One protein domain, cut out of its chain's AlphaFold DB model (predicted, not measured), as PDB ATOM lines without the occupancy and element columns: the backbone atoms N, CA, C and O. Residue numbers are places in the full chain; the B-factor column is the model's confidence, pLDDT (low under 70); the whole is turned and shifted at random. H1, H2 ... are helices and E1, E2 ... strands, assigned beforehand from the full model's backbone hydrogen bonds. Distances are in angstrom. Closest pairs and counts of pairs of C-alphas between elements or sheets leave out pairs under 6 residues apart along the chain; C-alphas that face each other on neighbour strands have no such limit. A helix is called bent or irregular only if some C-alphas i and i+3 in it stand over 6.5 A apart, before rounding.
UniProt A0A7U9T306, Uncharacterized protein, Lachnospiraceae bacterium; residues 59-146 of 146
ATOM      1  N   ALA A  59     274.388 300.453 209.768       73.56
ATOM      2  CA  ALA A  59     275.561 300.793 210.567       73.56
ATOM      3  C   ALA A  59     275.255 301.947 211.534       73.56
ATOM      4  O   ALA A  59     274.488 302.855 211.209       73.56
ATOM      5  N   GLY A  60     275.870 301.919 212.714       79.38
ATOM      6  CA  GLY A  60     275.897 303.060 213.626       79.38
ATOM      7  C   GLY A  60     277.134 303.909 213.355       79.38
ATOM      8  O   GLY A  60     278.224 303.360 213.257       79.38
ATOM      9  N   LEU A  61     276.989 305.229 213.249       84.00
ATOM     10  CA  LEU A  61     278.119 306.160 213.192       84.00
ATOM     11  C   LEU A  61     277.994 307.144 214.354       84.00
ATOM     12  O   LEU A  61     277.047 307.927 214.386       84.00
ATOM     13  N   THR A  62     278.938 307.116 215.291       84.44
ATOM     14  CA  THR A  62     279.085 308.179 216.291       84.44
ATOM     15  C   THR A  62     280.247 309.073 215.894       84.44
ATOM     16  O   THR A  62     281.335 308.588 215.597       84.44
ATOM     17  N   ASN A  63     280.019 310.380 215.851       88.94
ATOM     18  CA  ASN A  63     281.055 311.361 215.563       88.94
ATOM     19  C   ASN A  63     281.062 312.392 216.691       88.94
ATOM     20  O   ASN A  63     280.121 313.173 216.814       88.94
ATOM     21  N   MET A  64     282.115 312.378 217.509       85.38
ATOM     22  CA  MET A  64     282.292 313.345 218.602       85.38
ATOM     23  C   MET A  64     282.890 314.674 218.129       85.38
ATOM     24  O   MET A  64     282.911 315.644 218.885       85.38
ATOM     25  N   GLY A  65     283.349 314.738 216.879       87.81
ATOM     26  CA  GLY A  65     284.005 315.906 216.313       87.81
ATOM     27  C   GLY A  65     285.390 316.152 216.908       87.81
ATOM     28  O   GLY A  65     286.051 315.235 217.399       87.81
ATOM     29  N   ALA A  66     285.816 317.414 216.831       90.88
ATOM     30  CA  ALA A  66     287.118 317.856 217.311       90.88
ATOM     31  C   ALA A  66     287.092 318.087 218.823       90.88
ATOM     32  O   ALA A  66     286.501 319.061 219.306       90.88
ATOM     33  N   LEU A  67     287.756 317.206 219.568       90.69
ATOM     34  CA  LEU A  67     287.923 317.356 221.005       90.69
ATOM     35  C   LEU A  67     288.903 318.488 221.314       90.69
ATOM     36  O   LEU A  67     289.956 318.628 220.692       90.69
ATOM     37  N   LYS A  68     288.549 319.297 222.313       90.31
ATOM     38  CA  LYS A  68     289.391 320.370 222.840       90.31
ATOM     39  C   LYS A  68     289.740 320.053 224.285       90.31
ATOM     40  O   LYS A  68     288.857 319.735 225.076       90.31
ATOM     41  N   VAL A  69     291.018 320.177 224.611       91.44
ATOM     42  CA  VAL A  69     291.554 320.022 225.968       91.44
ATOM     43  C   VAL A  69     292.350 321.275 226.342       91.44
ATOM     44  O   VAL A  69     292.766 322.004 225.434       91.44
ATOM     45  N   PRO A  70     292.561 321.548 227.642       93.31
ATOM     46  CA  PRO A  70     293.444 322.625 228.087       93.31
ATOM     47  C   PRO A  70     294.847 322.506 227.476       93.31
ATOM     48  O   PRO A  70     295.336 321.392 227.283       93.31
ATOM     49  N   GLU A  71     295.498 323.639 227.194       90.94
ATOM     50  CA  GLU A  71     296.825 323.675 226.548       90.94
ATOM     51  C   GLU A  71     297.863 322.843 227.304       90.94
ATOM     52  O   GLU A  71     298.590 322.063 226.695       90.94
ATOM     53  N   ASP A  72     297.841 322.915 228.634       93.94
ATOM     54  CA  ASP A  72     298.764 322.184 229.504       93.94
ATOM     55  C   ASP A  72     298.620 320.662 229.380       93.94
ATOM     56  O   ASP A  72     299.552 319.926 229.682       93.94
ATOM     57  N   MET A  73     297.459 320.169 228.934       92.69
ATOM     58  CA  MET A  73     297.180 318.739 228.791       92.69
ATOM     59  C   MET A  73     297.572 318.205 227.408       92.69
ATOM     60  O   MET A  73     297.903 317.029 227.276       92.69
ATOM     61  N   LYS A  74     297.569 319.061 226.379       91.31
ATOM     62  CA  LYS A  74     297.861 318.682 224.989       91.31
ATOM     63  C   LYS A  74     299.157 317.890 224.782       91.31
ATOM     64  O   LYS A  74     299.085 316.927 224.028       91.31
ATOM     65  N   PRO A  75     300.308 318.231 225.397       91.69
ATOM     66  CA  PRO A  75     301.550 317.495 225.150       91.69
ATOM     67  C   PRO A  75     301.566 316.088 225.764       91.69
ATOM     68  O   PRO A  75     302.482 315.324 225.484       91.69
ATOM     69  N   TYR A  76     300.582 315.743 226.600       92.62
ATOM     70  CA  TYR A  76     300.481 314.435 227.254       92.62
ATOM     71  C   TYR A  76     299.454 313.506 226.594       92.62
ATOM     72  O   TYR A  76     299.251 312.391 227.072       92.62
ATOM     73  N   ILE A  77     298.764 313.964 225.543       91.75
ATOM     74  CA  ILE A  77     297.746 313.187 224.834       91.75
ATOM     75  C   ILE A  77     298.153 313.054 223.371       91.75
ATOM     76  O   ILE A  77     298.168 314.044 222.647       91.75
ATOM     77  N   ASP A  78     298.380 311.824 222.919       89.50
ATOM     78  CA  ASP A  78     298.691 311.561 221.510       89.50
ATOM     79  C   ASP A  78     297.425 311.507 220.642       89.50
ATOM     80  O   ASP A  78     297.378 312.033 219.528       89.50
ATOM     81  N   ARG A  79     296.371 310.856 221.148       91.12
ATOM     82  CA  ARG A  79     295.099 310.662 220.444       91.12
ATOM     83  C   ARG A  79     293.971 310.320 221.410       91.12
ATOM     84  O   ARG A  79     294.203 309.939 222.554       91.12
ATOM     85  N   PHE A  80     292.743 310.406 220.909       91.31
ATOM     86  CA  PHE A  80     291.565 309.872 221.581       91.31
ATOM     87  C   PHE A  80     291.030 308.671 220.812       91.31
ATOM     88  O   PHE A  80     290.948 308.701 219.586       91.31
ATOM     89  N   ASP A  81     290.612 307.652 221.553       89.62
ATOM     90  CA  ASP A  81     289.959 306.460 221.031       89.62
ATOM     91  C   ASP A  81     288.566 306.346 221.659       89.62
ATOM     92  O   ASP A  81     288.404 306.384 222.880       89.62
ATOM     93  N   ILE A  82     287.538 306.217 220.820       87.56
ATOM     94  CA  ILE A  82     286.165 305.982 221.275       87.56
ATOM     95  C   ILE A  82     285.807 304.542 220.966       87.56
ATOM     96  O   ILE A  82     285.768 304.139 219.806       87.56
ATOM     97  N   TYR A  83     285.487 303.789 222.011       83.94
ATOM     98  CA  TYR A  83     285.006 302.422 221.890       83.94
ATOM     99  C   TYR A  83     283.500 302.407 222.104       83.94
ATOM    100  O   TYR A  83     283.002 302.715 223.187       83.94
ATOM    101  N   MET A  84     282.761 302.045 221.058       79.94
ATOM    102  CA  MET A  84     281.354 301.709 221.215       79.94
ATOM    103  C   MET A  84     281.212 300.262 221.672       79.94
ATOM    104  O   MET A  84     281.966 299.388 221.246       79.94
ATOM    105  N   GLY A  85     280.212 300.011 222.519       72.25
ATOM    106  CA  GLY A  85     279.834 298.652 222.886       72.25
ATOM    107  C   GLY A  85     279.469 297.822 221.654       72.25
ATOM    108  O   GLY A  85     278.997 298.356 220.640       72.25
ATOM    109  N   GLN A  86     279.681 296.509 221.755       66.06
ATOM    110  CA  GLN A  86     279.304 295.575 220.700       66.06
ATOM    111  C   GLN A  86     277.806 295.714 220.392       66.06
ATOM    112  O   GLN A  86     276.983 295.668 221.314       66.06
ATOM    113  N   PRO A  87     277.427 295.903 219.118       63.59
ATOM    114  CA  PRO A  87     276.023 295.928 218.757       63.59
ATOM    115  C   PRO A  87     275.397 294.555 219.024       63.59
ATOM    116  O   PRO A  87     275.965 293.514 218.700       63.59
ATOM    117  N   PHE A  88     274.189 294.559 219.590       59.25
ATOM    118  CA  PHE A  88     273.405 293.340 219.824       59.25
ATOM    119  C   PHE A  88     272.898 292.682 218.529       59.25
ATOM    120  O   PHE A  88     272.374 291.573 218.577       59.25
ATOM    121  N   SER A  89     273.049 293.348 217.382       63.31
ATOM    122  CA  SER A  89     272.669 292.845 216.063       63.31
ATOM    123  C   SER A  89     273.826 292.893 215.068       63.31
ATOM    124  O   SER A  89     274.876 293.470 215.356       63.31
ATOM    125  N   CYS A  90     273.645 292.263 213.900       61.19
ATOM    126  CA  CYS A  90     274.633 292.161 212.818       61.19
ATOM    127  C   CYS A  90     274.882 293.519 212.143       61.19
ATOM    128  O   CYS A  90     274.502 293.747 210.997       61.19
ATOM    129  N   ARG A  91     275.481 294.448 212.884       69.38
ATOM    130  CA  ARG A  91     275.779 295.810 212.455       69.38
ATOM    131  C   ARG A  91     277.220 296.147 212.760       69.38
ATOM    132  O   ARG A  91     277.812 295.633 213.707       69.38
ATOM    133  N   THR A  92     277.742 297.077 211.978       75.94
ATOM    134  CA  THR A  92     279.028 297.702 212.253       75.94
ATOM    135  C   THR A  92     278.782 299.062 212.881       75.94
ATOM    136  O   THR A  92     278.123 299.925 212.303       75.94
ATOM    137  N   ASN A  93     279.302 299.240 214.085       83.44
ATOM    138  CA  ASN A  93     279.326 300.502 214.796       83.44
ATOM    139  C   ASN A  93     280.685 301.164 214.530       83.44
ATOM    140  O   ASN A  93     281.725 300.561 214.756       83.44
ATOM    141  N   CYS A  94     280.682 302.391 214.026       87.00
ATOM    142  CA  CYS A  94     281.862 303.174 213.691       87.00
ATOM    143  C   CYS A  94     281.895 304.434 214.560       87.00
ATOM    144  O   CYS A  94     280.918 305.184 214.602       87.00
ATOM    145  N   ALA A  95     282.983 304.653 215.288       89.94
ATOM    146  CA  ALA A  95     283.189 305.830 216.113       89.94
ATOM    147  C   ALA A  95     284.309 306.688 215.545       89.94
ATOM    148  O   ALA A  95     285.378 306.180 215.229       89.94
ATOM    149  N   VAL A  96     284.053 307.985 215.429       92.19
ATOM    150  CA  VAL A  96     284.974 308.960 214.856       92.19
ATOM    151  C   VAL A  96     285.229 310.061 215.870       92.19
ATOM    152  O   VAL A  96     284.296 310.626 216.450       92.19
ATOM    153  N   VAL A  97     286.503 310.374 216.063       93.44
ATOM    154  CA  VAL A  97     286.953 311.479 216.902       93.44
ATOM    155  C   VAL A  97     288.190 312.107 216.288       93.44
ATOM    156  O   VAL A  97     289.060 311.400 215.783       93.44
ATOM    157  N   SER A  98     288.266 313.433 216.315       93.06
ATOM    158  CA  SER A  98     289.478 314.148 215.935       93.06
ATOM    159  C   SER A  98     290.081 314.864 217.128       93.06
ATOM    160  O   SER A  98     289.383 315.430 217.975       93.06
ATOM    161  N   PHE A  99     291.404 314.839 217.190       93.88
ATOM    162  CA  PHE A  99     292.180 315.583 218.159       93.88
ATOM    163  C   PHE A  99     293.451 316.095 217.497       93.88
ATOM    164  O   PHE A  99     294.241 315.307 216.984       93.88
ATOM    165  N   GLN A 100     293.624 317.419 217.511       90.38
ATOM    166  CA  GLN A 100     294.687 318.098 216.766       90.38
ATOM    167  C   GLN A 100     294.680 317.647 215.292       90.38
ATOM    168  O   GLN A 100     293.641 317.748 214.639       90.38
ATOM    169  N   ASP A 101     295.800 317.118 214.803       90.38
ATOM    170  CA  ASP A 101     295.969 316.649 213.427       90.38
ATOM    171  C   ASP A 101     295.640 315.153 213.252       90.38
ATOM    172  O   ASP A 101     295.718 314.618 212.146       90.38
ATOM    173  N   THR A 102     295.226 314.472 214.326       90.06
ATOM    174  CA  THR A 102     294.929 313.035 214.323       90.06
ATOM    175  C   THR A 102     293.421 312.791 214.275       90.06
ATOM    176  O   THR A 102     292.668 313.213 215.158       90.06
ATOM    177  N   LEU A 103     292.967 312.065 213.249       92.56
ATOM    178  CA  LEU A 103     291.604 311.541 213.145       92.56
ATOM    179  C   LEU A 103     291.612 310.043 213.452       92.56
ATOM    180  O   LEU A 103     292.167 309.251 212.692       92.56
ATOM    181  N   THR A 104     290.933 309.655 214.524       92.62
ATOM    182  CA  THR A 104     290.767 308.256 214.909       92.62
ATOM    183  C   THR A 104     289.396 307.757 214.473       92.62
ATOM    184  O   THR A 104     288.369 308.382 214.757       92.62
ATOM    185  N   ILE A 105     289.376 306.603 213.802       91.69
ATOM    186  CA  ILE A 105     288.158 305.906 213.381       91.69
ATOM    187  C   ILE A 105     288.208 304.479 213.920       91.69
ATOM    188  O   ILE A 105     289.081 303.702 213.540       91.69
ATOM    189  N   ASN A 106     287.254 304.128 214.774       90.38
ATOM    190  CA  ASN A 106     287.177 302.826 215.423       90.38
ATOM    191  C   ASN A 106     285.937 302.059 214.955       90.38
ATOM    192  O   ASN A 106     284.832 302.602 214.957       90.38
ATOM    193  N   PHE A 107     286.113 300.796 214.577       87.56
ATOM    194  CA  PHE A 107     285.034 299.907 214.167       87.56
ATOM    195  C   PHE A 107     284.816 298.813 215.218       87.56
ATOM    196  O   PHE A 107     285.711 298.031 215.520       87.56
ATOM    197  N   ALA A 108     283.591 298.730 215.731       84.81
ATOM    198  CA  ALA A 108     283.118 297.662 216.598       84.81
ATOM    199  C   ALA A 108     281.986 296.909 215.888       84.81
ATOM    200  O   ALA A 108     280.931 297.472 215.592       84.81
ATOM    201  N   SER A 109     282.185 295.626 215.603       77.62
ATOM    202  CA  SER A 109     281.168 294.779 214.978       77.62
ATOM    203  C   SER A 109     281.195 293.369 215.563       77.62
ATOM    204  O   SER A 109     282.232 292.895 216.017       77.62
ATOM    205  N   ASN A 110     280.040 292.703 215.537       72.75
ATOM    206  CA  ASN A 110     279.911 291.261 215.793       72.75
ATOM    207  C   ASN A 110     279.928 290.449 214.482       72.75
ATOM    208  O   ASN A 110     279.478 289.309 214.438       72.75
ATOM    209  N   ILE A 111     280.407 291.060 213.396       75.38
ATOM    210  CA  ILE A 111     280.485 290.455 212.068       75.38
ATOM    211  C   ILE A 111     281.890 289.871 211.906       75.38
ATOM    212  O   ILE A 111     282.890 290.559 212.142       75.38
ATOM    213  N   MET A 112     281.967 288.600 211.518       71.25
ATOM    214  CA  MET A 112     283.241 287.894 211.350       71.25
ATOM    215  C   MET A 112     284.052 288.473 210.186       71.25
ATOM    216  O   MET A 112     285.270 288.616 210.282       71.25
ATOM    217  N   GLU A 113     283.372 288.859 209.112       76.81
ATOM    218  CA  GLU A 113     283.948 289.451 207.916       76.81
ATOM    219  C   GLU A 113     284.413 290.895 208.157       76.81
ATOM    220  O   GLU A 113     283.688 291.735 208.690       76.81
ATOM    221  N   THR A 114     285.625 291.216 207.698       80.00
ATOM    222  CA  THR A 114     286.230 292.560 207.795       80.00
ATOM    223  C   THR A 114     286.127 293.354 206.490       80.00
ATOM    224  O   THR A 114     286.860 294.321 206.287       80.00
ATOM    225  N   ASP A 115     285.297 292.919 205.540       82.75
ATOM    226  CA  ASP A 115     285.322 293.446 204.168       82.75
ATOM    227  C   ASP A 115     284.948 294.928 204.099       82.75
ATOM    228  O   ASP A 115     285.567 295.687 203.353       82.75
ATOM    229  N   VAL A 116     283.995 295.361 204.930       82.25
ATOM    230  CA  VAL A 116     283.572 296.767 205.021       82.25
ATOM    231  C   VAL A 116     284.718 297.651 205.514       82.25
ATOM    232  O   VAL A 116     285.040 298.656 204.883       82.25
ATOM    233  N   GLU A 117     285.362 297.248 206.610       86.25
ATOM    234  CA  GLU A 117     286.495 297.951 207.224       86.25
ATOM    235  C   GLU A 117     287.667 298.029 206.230       86.25
ATOM    236  O   GLU A 117     288.201 299.104 205.953       86.25
ATOM    237  N   ARG A 118     288.012 296.900 205.590       86.19
ATOM    238  CA  ARG A 118     289.062 296.839 204.562       86.19
ATOM    239  C   ARG A 118     288.767 297.725 203.364       86.19
ATOM    240  O   ARG A 118     289.677 298.405 202.891       86.19
ATOM    241  N   TYR A 119     287.545 297.695 202.836       88.94
ATOM    242  CA  TYR A 119     287.178 298.506 201.678       88.94
ATOM    243  C   TYR A 119     287.254 299.998 202.009       88.94
ATOM    244  O   TYR A 119     287.803 300.771 201.224       88.94
ATOM    245  N   PHE A 120     286.783 300.382 203.197       88.94
ATOM    246  CA  PHE A 120     286.858 301.750 203.692       88.94
ATOM    247  C   PHE A 120     288.304 302.260 203.747       88.94
ATOM    248  O   PHE A 120     288.629 303.253 203.096       88.94
ATOM    249  N   PHE A 121     289.204 301.548 204.433       89.62
ATOM    250  CA  PHE A 121     290.602 301.979 204.542       89.62
ATOM    251  C   PHE A 121     291.354 301.915 203.208       89.62
ATOM    252  O   PHE A 121     292.139 302.811 202.905       89.62
ATOM    253  N   ARG A 122     291.080 300.915 202.359       88.69
ATOM    254  CA  ARG A 122     291.644 300.864 200.998       88.69
ATOM    255  C   ARG A 122     291.241 302.072 200.169       88.69
ATOM    256  O   ARG A 122     292.064 302.586 199.418       88.69
ATOM    257  N   LYS A 123     289.989 302.520 200.297       91.19
ATOM    258  CA  LYS A 123     289.508 303.698 199.581       91.19
ATOM    259  C   LYS A 123     290.221 304.966 200.053       91.19
ATOM    260  O   LYS A 123     290.667 305.727 199.207       91.19
ATOM    261  N   LEU A 124     290.419 305.132 201.363       90.50
ATOM    262  CA  LEU A 124     291.181 306.261 201.913       90.50
ATOM    263  C   LEU A 124     292.620 306.305 201.385       90.50
ATOM    264  O   LEU A 124     293.066 307.350 200.922       90.50
ATOM    265  N   VAL A 125     293.313 305.164 201.369       92.06
ATOM    266  CA  VAL A 125     294.673 305.074 200.810       92.06
ATOM    267  C   VAL A 125     294.684 305.392 199.314       92.06
ATOM    268  O   VAL A 125     295.560 306.117 198.849       92.06
ATOM    269  N   ALA A 126     293.704 304.888 198.557       92.00
ATOM    270  CA  ALA A 126     293.568 305.192 197.133       92.00
ATOM    271  C   ALA A 126     293.294 306.684 196.868       92.00
ATOM    272  O   ALA A 126     293.721 307.209 195.845       92.00
ATOM    273  N   ASP A 127     292.627 307.365 197.800       92.44
ATOM    274  CA  ASP A 127     292.374 308.807 197.760       92.44
ATOM    275  C   ASP A 127     293.577 309.632 198.285       92.44
ATOM    276  O   ASP A 127     293.498 310.855 198.381       92.44
ATOM    277  N   GLY A 128     294.707 308.980 198.592       90.25
ATOM    278  CA  GLY A 128     295.959 309.614 199.019       90.25
ATOM    279  C   GLY A 128     296.047 309.915 200.517       90.25
ATOM    280  O   GLY A 128     296.994 310.565 200.955       90.25
ATOM    281  N   ILE A 129     295.085 309.446 201.314       90.06
ATOM    282  CA  ILE A 129     295.065 309.641 202.764       90.06
ATOM    283  C   ILE A 129     295.859 308.509 203.412       90.06
ATOM    284  O   ILE A 129     295.506 307.333 203.298       90.06
ATOM    285  N   HIS A 130     296.940 308.861 204.106       89.06
ATOM    286  CA  HIS A 130     297.710 307.881 204.858       89.06
ATOM    287  C   HIS A 130     296.929 307.431 206.097       89.06
ATOM    288  O   HIS A 130     296.396 308.255 206.838       89.06
ATOM    289  N   VAL A 131     296.854 306.118 206.314       91.25
ATOM    290  CA  VAL A 131     296.133 305.515 207.441       91.25
ATOM    291  C   VAL A 131     297.038 304.520 208.157       91.25
ATOM    292  O   VAL A 131     297.771 303.768 207.516       91.25
ATOM    293  N   THR A 132     296.950 304.496 209.483       90.06
ATOM    294  CA  THR A 132     297.534 303.446 210.328       90.06
ATOM    295  C   THR A 132     296.391 302.583 210.847       90.06
ATOM    296  O   THR A 132     295.389 303.117 211.317       90.06
ATOM    297  N   ILE A 133     296.506 301.259 210.715       89.19
ATOM    298  CA  ILE A 133     295.448 300.316 211.099       89.19
ATOM    299  C   ILE A 133     295.929 299.504 212.298       89.19
ATOM    300  O   ILE A 133     296.916 298.779 212.201       89.19
ATOM    301  N   GLU A 134     295.190 299.589 213.399       88.25
ATOM    302  CA  GLU A 134     295.377 298.773 214.597       88.25
ATOM    303  C   GLU A 134     294.159 297.850 214.750       88.25
ATOM    304  O   GLU A 134     293.016 298.292 214.630       88.25
ATOM    305  N   SER A 135     294.378 296.551 214.969       84.44
ATOM    306  CA  SER A 135     293.291 295.579 215.125       84.44
ATOM    307  C   SER A 135     293.627 294.544 216.188       84.44
ATOM    308  O   SER A 135     294.762 294.087 216.294       84.44
ATOM    309  N   ASN A 136     292.610 294.152 216.948       82.00
ATOM    310  CA  ASN A 136     292.662 293.077 217.933       82.00
ATOM    311  C   ASN A 136     292.173 291.726 217.376       82.00
ATOM    312  O   ASN A 136     292.081 290.758 218.131       82.00
ATOM    313  N   ARG A 137     291.834 291.636 216.081       73.06
ATOM    314  CA  ARG A 137     291.420 290.373 215.456       73.06
ATOM    315  C   ARG A 137     292.643 289.486 215.206       73.06
ATOM    316  O   ARG A 137     293.582 289.895 214.529       73.06
ATOM    317  N   GLN A 138     292.611 288.257 215.718       63.31
ATOM    318  CA  GLN A 138     293.575 287.216 215.350       63.31
ATOM    319  C   GLN A 138     293.311 286.759 213.905       63.31
ATOM    320  O   GLN A 138     292.170 286.783 213.437       63.31
ATOM    321  N   ASN A 139     294.363 286.400 213.166       56.38
ATOM    322  CA  ASN A 139     294.257 286.039 211.752       56.38
ATOM    323  C   ASN A 139     293.254 284.888 211.545       56.38
ATOM    324  O   ASN A 139     293.452 283.779 212.026       56.38
ATOM    325  N   LEU A 140     292.222 285.128 210.728       50.78
ATOM    326  CA  LEU A 140     291.191 284.154 210.324       50.78
ATOM    327  C   LEU A 140     291.731 282.891 209.619       50.78
ATOM    328  O   LEU A 140     290.946 282.007 209.281       50.78
ATOM    329  N   GLN A 141     293.039 282.798 209.359       45.22
ATOM    330  CA  GLN A 141     293.642 281.592 208.789       45.22
ATOM    331  C   GLN A 141     293.618 280.409 209.769       45.22
ATOM    332  O   GLN A 141     293.465 279.283 209.319       45.22
ATOM    333  N   GLU A 142     293.636 280.651 211.082       43.09
ATOM    334  CA  GLU A 142     293.671 279.580 212.093       43.09
ATOM    335  C   GLU A 142     292.321 278.855 212.286       43.09
ATOM    336  O   GLU A 142     292.290 277.733 212.779       43.09
ATOM    337  N   TYR A 143     291.201 279.445 211.849       45.69
ATOM    338  CA  TYR A 143     289.856 278.860 212.008       45.69
ATOM    339  C   TYR A 143     289.373 278.039 210.805       45.69
ATOM    340  O   TYR A 143     288.321 277.415 210.883       45.69
ATOM    341  N   ARG A 144     290.094 278.052 209.674       39.34
ATOM    342  CA  ARG A 144     289.727 277.252 208.486       39.34
ATOM    343  C   ARG A 144     290.382 275.865 208.473       39.34
ATOM    344  O   ARG A 144     290.126 275.104 207.546       39.34
ATOM    345  N   GLU A 145     291.192 275.550 209.485       37.81
ATOM    346  CA  GLU A 145     291.895 274.268 209.650       37.81
ATOM    347  C   GLU A 145     291.433 273.465 210.887       37.81
ATOM    348  O   GLU A 145     292.105 272.519 211.294       37.81
ATOM    349  N   GLN A 146     290.274 273.799 211.467       37.62
ATOM    350  CA  GLN A 146     289.586 272.996 212.490       37.62
ATOM    351  C   GLN A 146     288.205 272.575 211.990       37.62
ATOM    352  O   GLN A 146     287.786 271.448 212.333       37.62
TER     353      GLN A 146
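What this domain is: This is residues 59 to 146 of the 146 residues of an uncharacterized protein of Lachnospiraceae bacterium (UniProt A0A7U9T306). A narrow slab of three long strands, E1, E2 and E3, lies side by side; the small helix H1 sits beyond one end, and the link after it runs back over one face of the slab with residues 80 to 84. Helix H2 stands beside the slab and only grazes it, and the last residues, 141 to 146, stick out as a free tail. The printed part has 88 residues with two named helices and three named strands, in the order E1 H1 E2 E3 H2; the sheet's order is E1, E2, E3, mixed parallel and antiparallel. The class is mixed, helices and strands, though under half of the residues, 42 of 88, are in named elements. The whole is loose, with a radius of gyration of the C-alphas of 15.4 A, and elongated, spanning 53 by 32 by 22 A.

How they stand to each other: Start at E1, residues 59 to 66, an edge strand. Its neighbour is the inner strand E2, residues 92 to 99, parallel at 6 degrees; look for N 62 and O 94, 2.9 A apart, within hydrogen-bond range. Between them comes H1, residues 71 to 76, and the three form a strand-helix-strand unit, two parallel neighbour strands with a helix between, whose crossover is right-handed. H1 is not on the sheet, with 1 pair of C-alphas within 10 A, and is only just irregular: C-alphas 72 and 75 are 7.0 A apart. E2 forms a hairpin with the other edge strand, E3, residues 102 to 109, antiparallel at 164 degrees; N 95 and O 106 are 2.8 A apart, within hydrogen-bond range. H2, residues 115 to 126, only grazes the sheet, with its residues 116 to 121; the closest C-alphas of E3 and H2 are those of Phe 107 and Glu 117, 7.4 A apart. H1 and H2 are apart. Every O i to N i+4 pair of H2 is within hydrogen-bond range; in H1, 0 of 2 are, beside 2 of 3 O i to N i+3 pairs.

Where its parts are: Find C-alpha 59 at (275.561, 300.793, 210.567); from there E1 runs 21.7 A to C-alpha 66. H1 runs 10.0 A, from Glu 71 to Tyr 76. E2 begins at C-alpha 92, (279.028, 297.702, 212.253), and measures 23.0 A; E3 measures 22.9 A. H2 runs 16.0 A and ends at C-alpha 126, (293.568, 305.192, 197.133).

The domain as a whole: The two C-alphas farthest apart are those of Glu 71 and Gln 146, 53.1 A. The printed part has no cut. The link from H1 to E2, 15 residues, is long; the other three are tight. Residues 127 to 146, up to the chain's last residue, hold no named element. The mean pLDDT of the printed part is 81.4, and residues 86 to 91 and 138 to 146 are under 70.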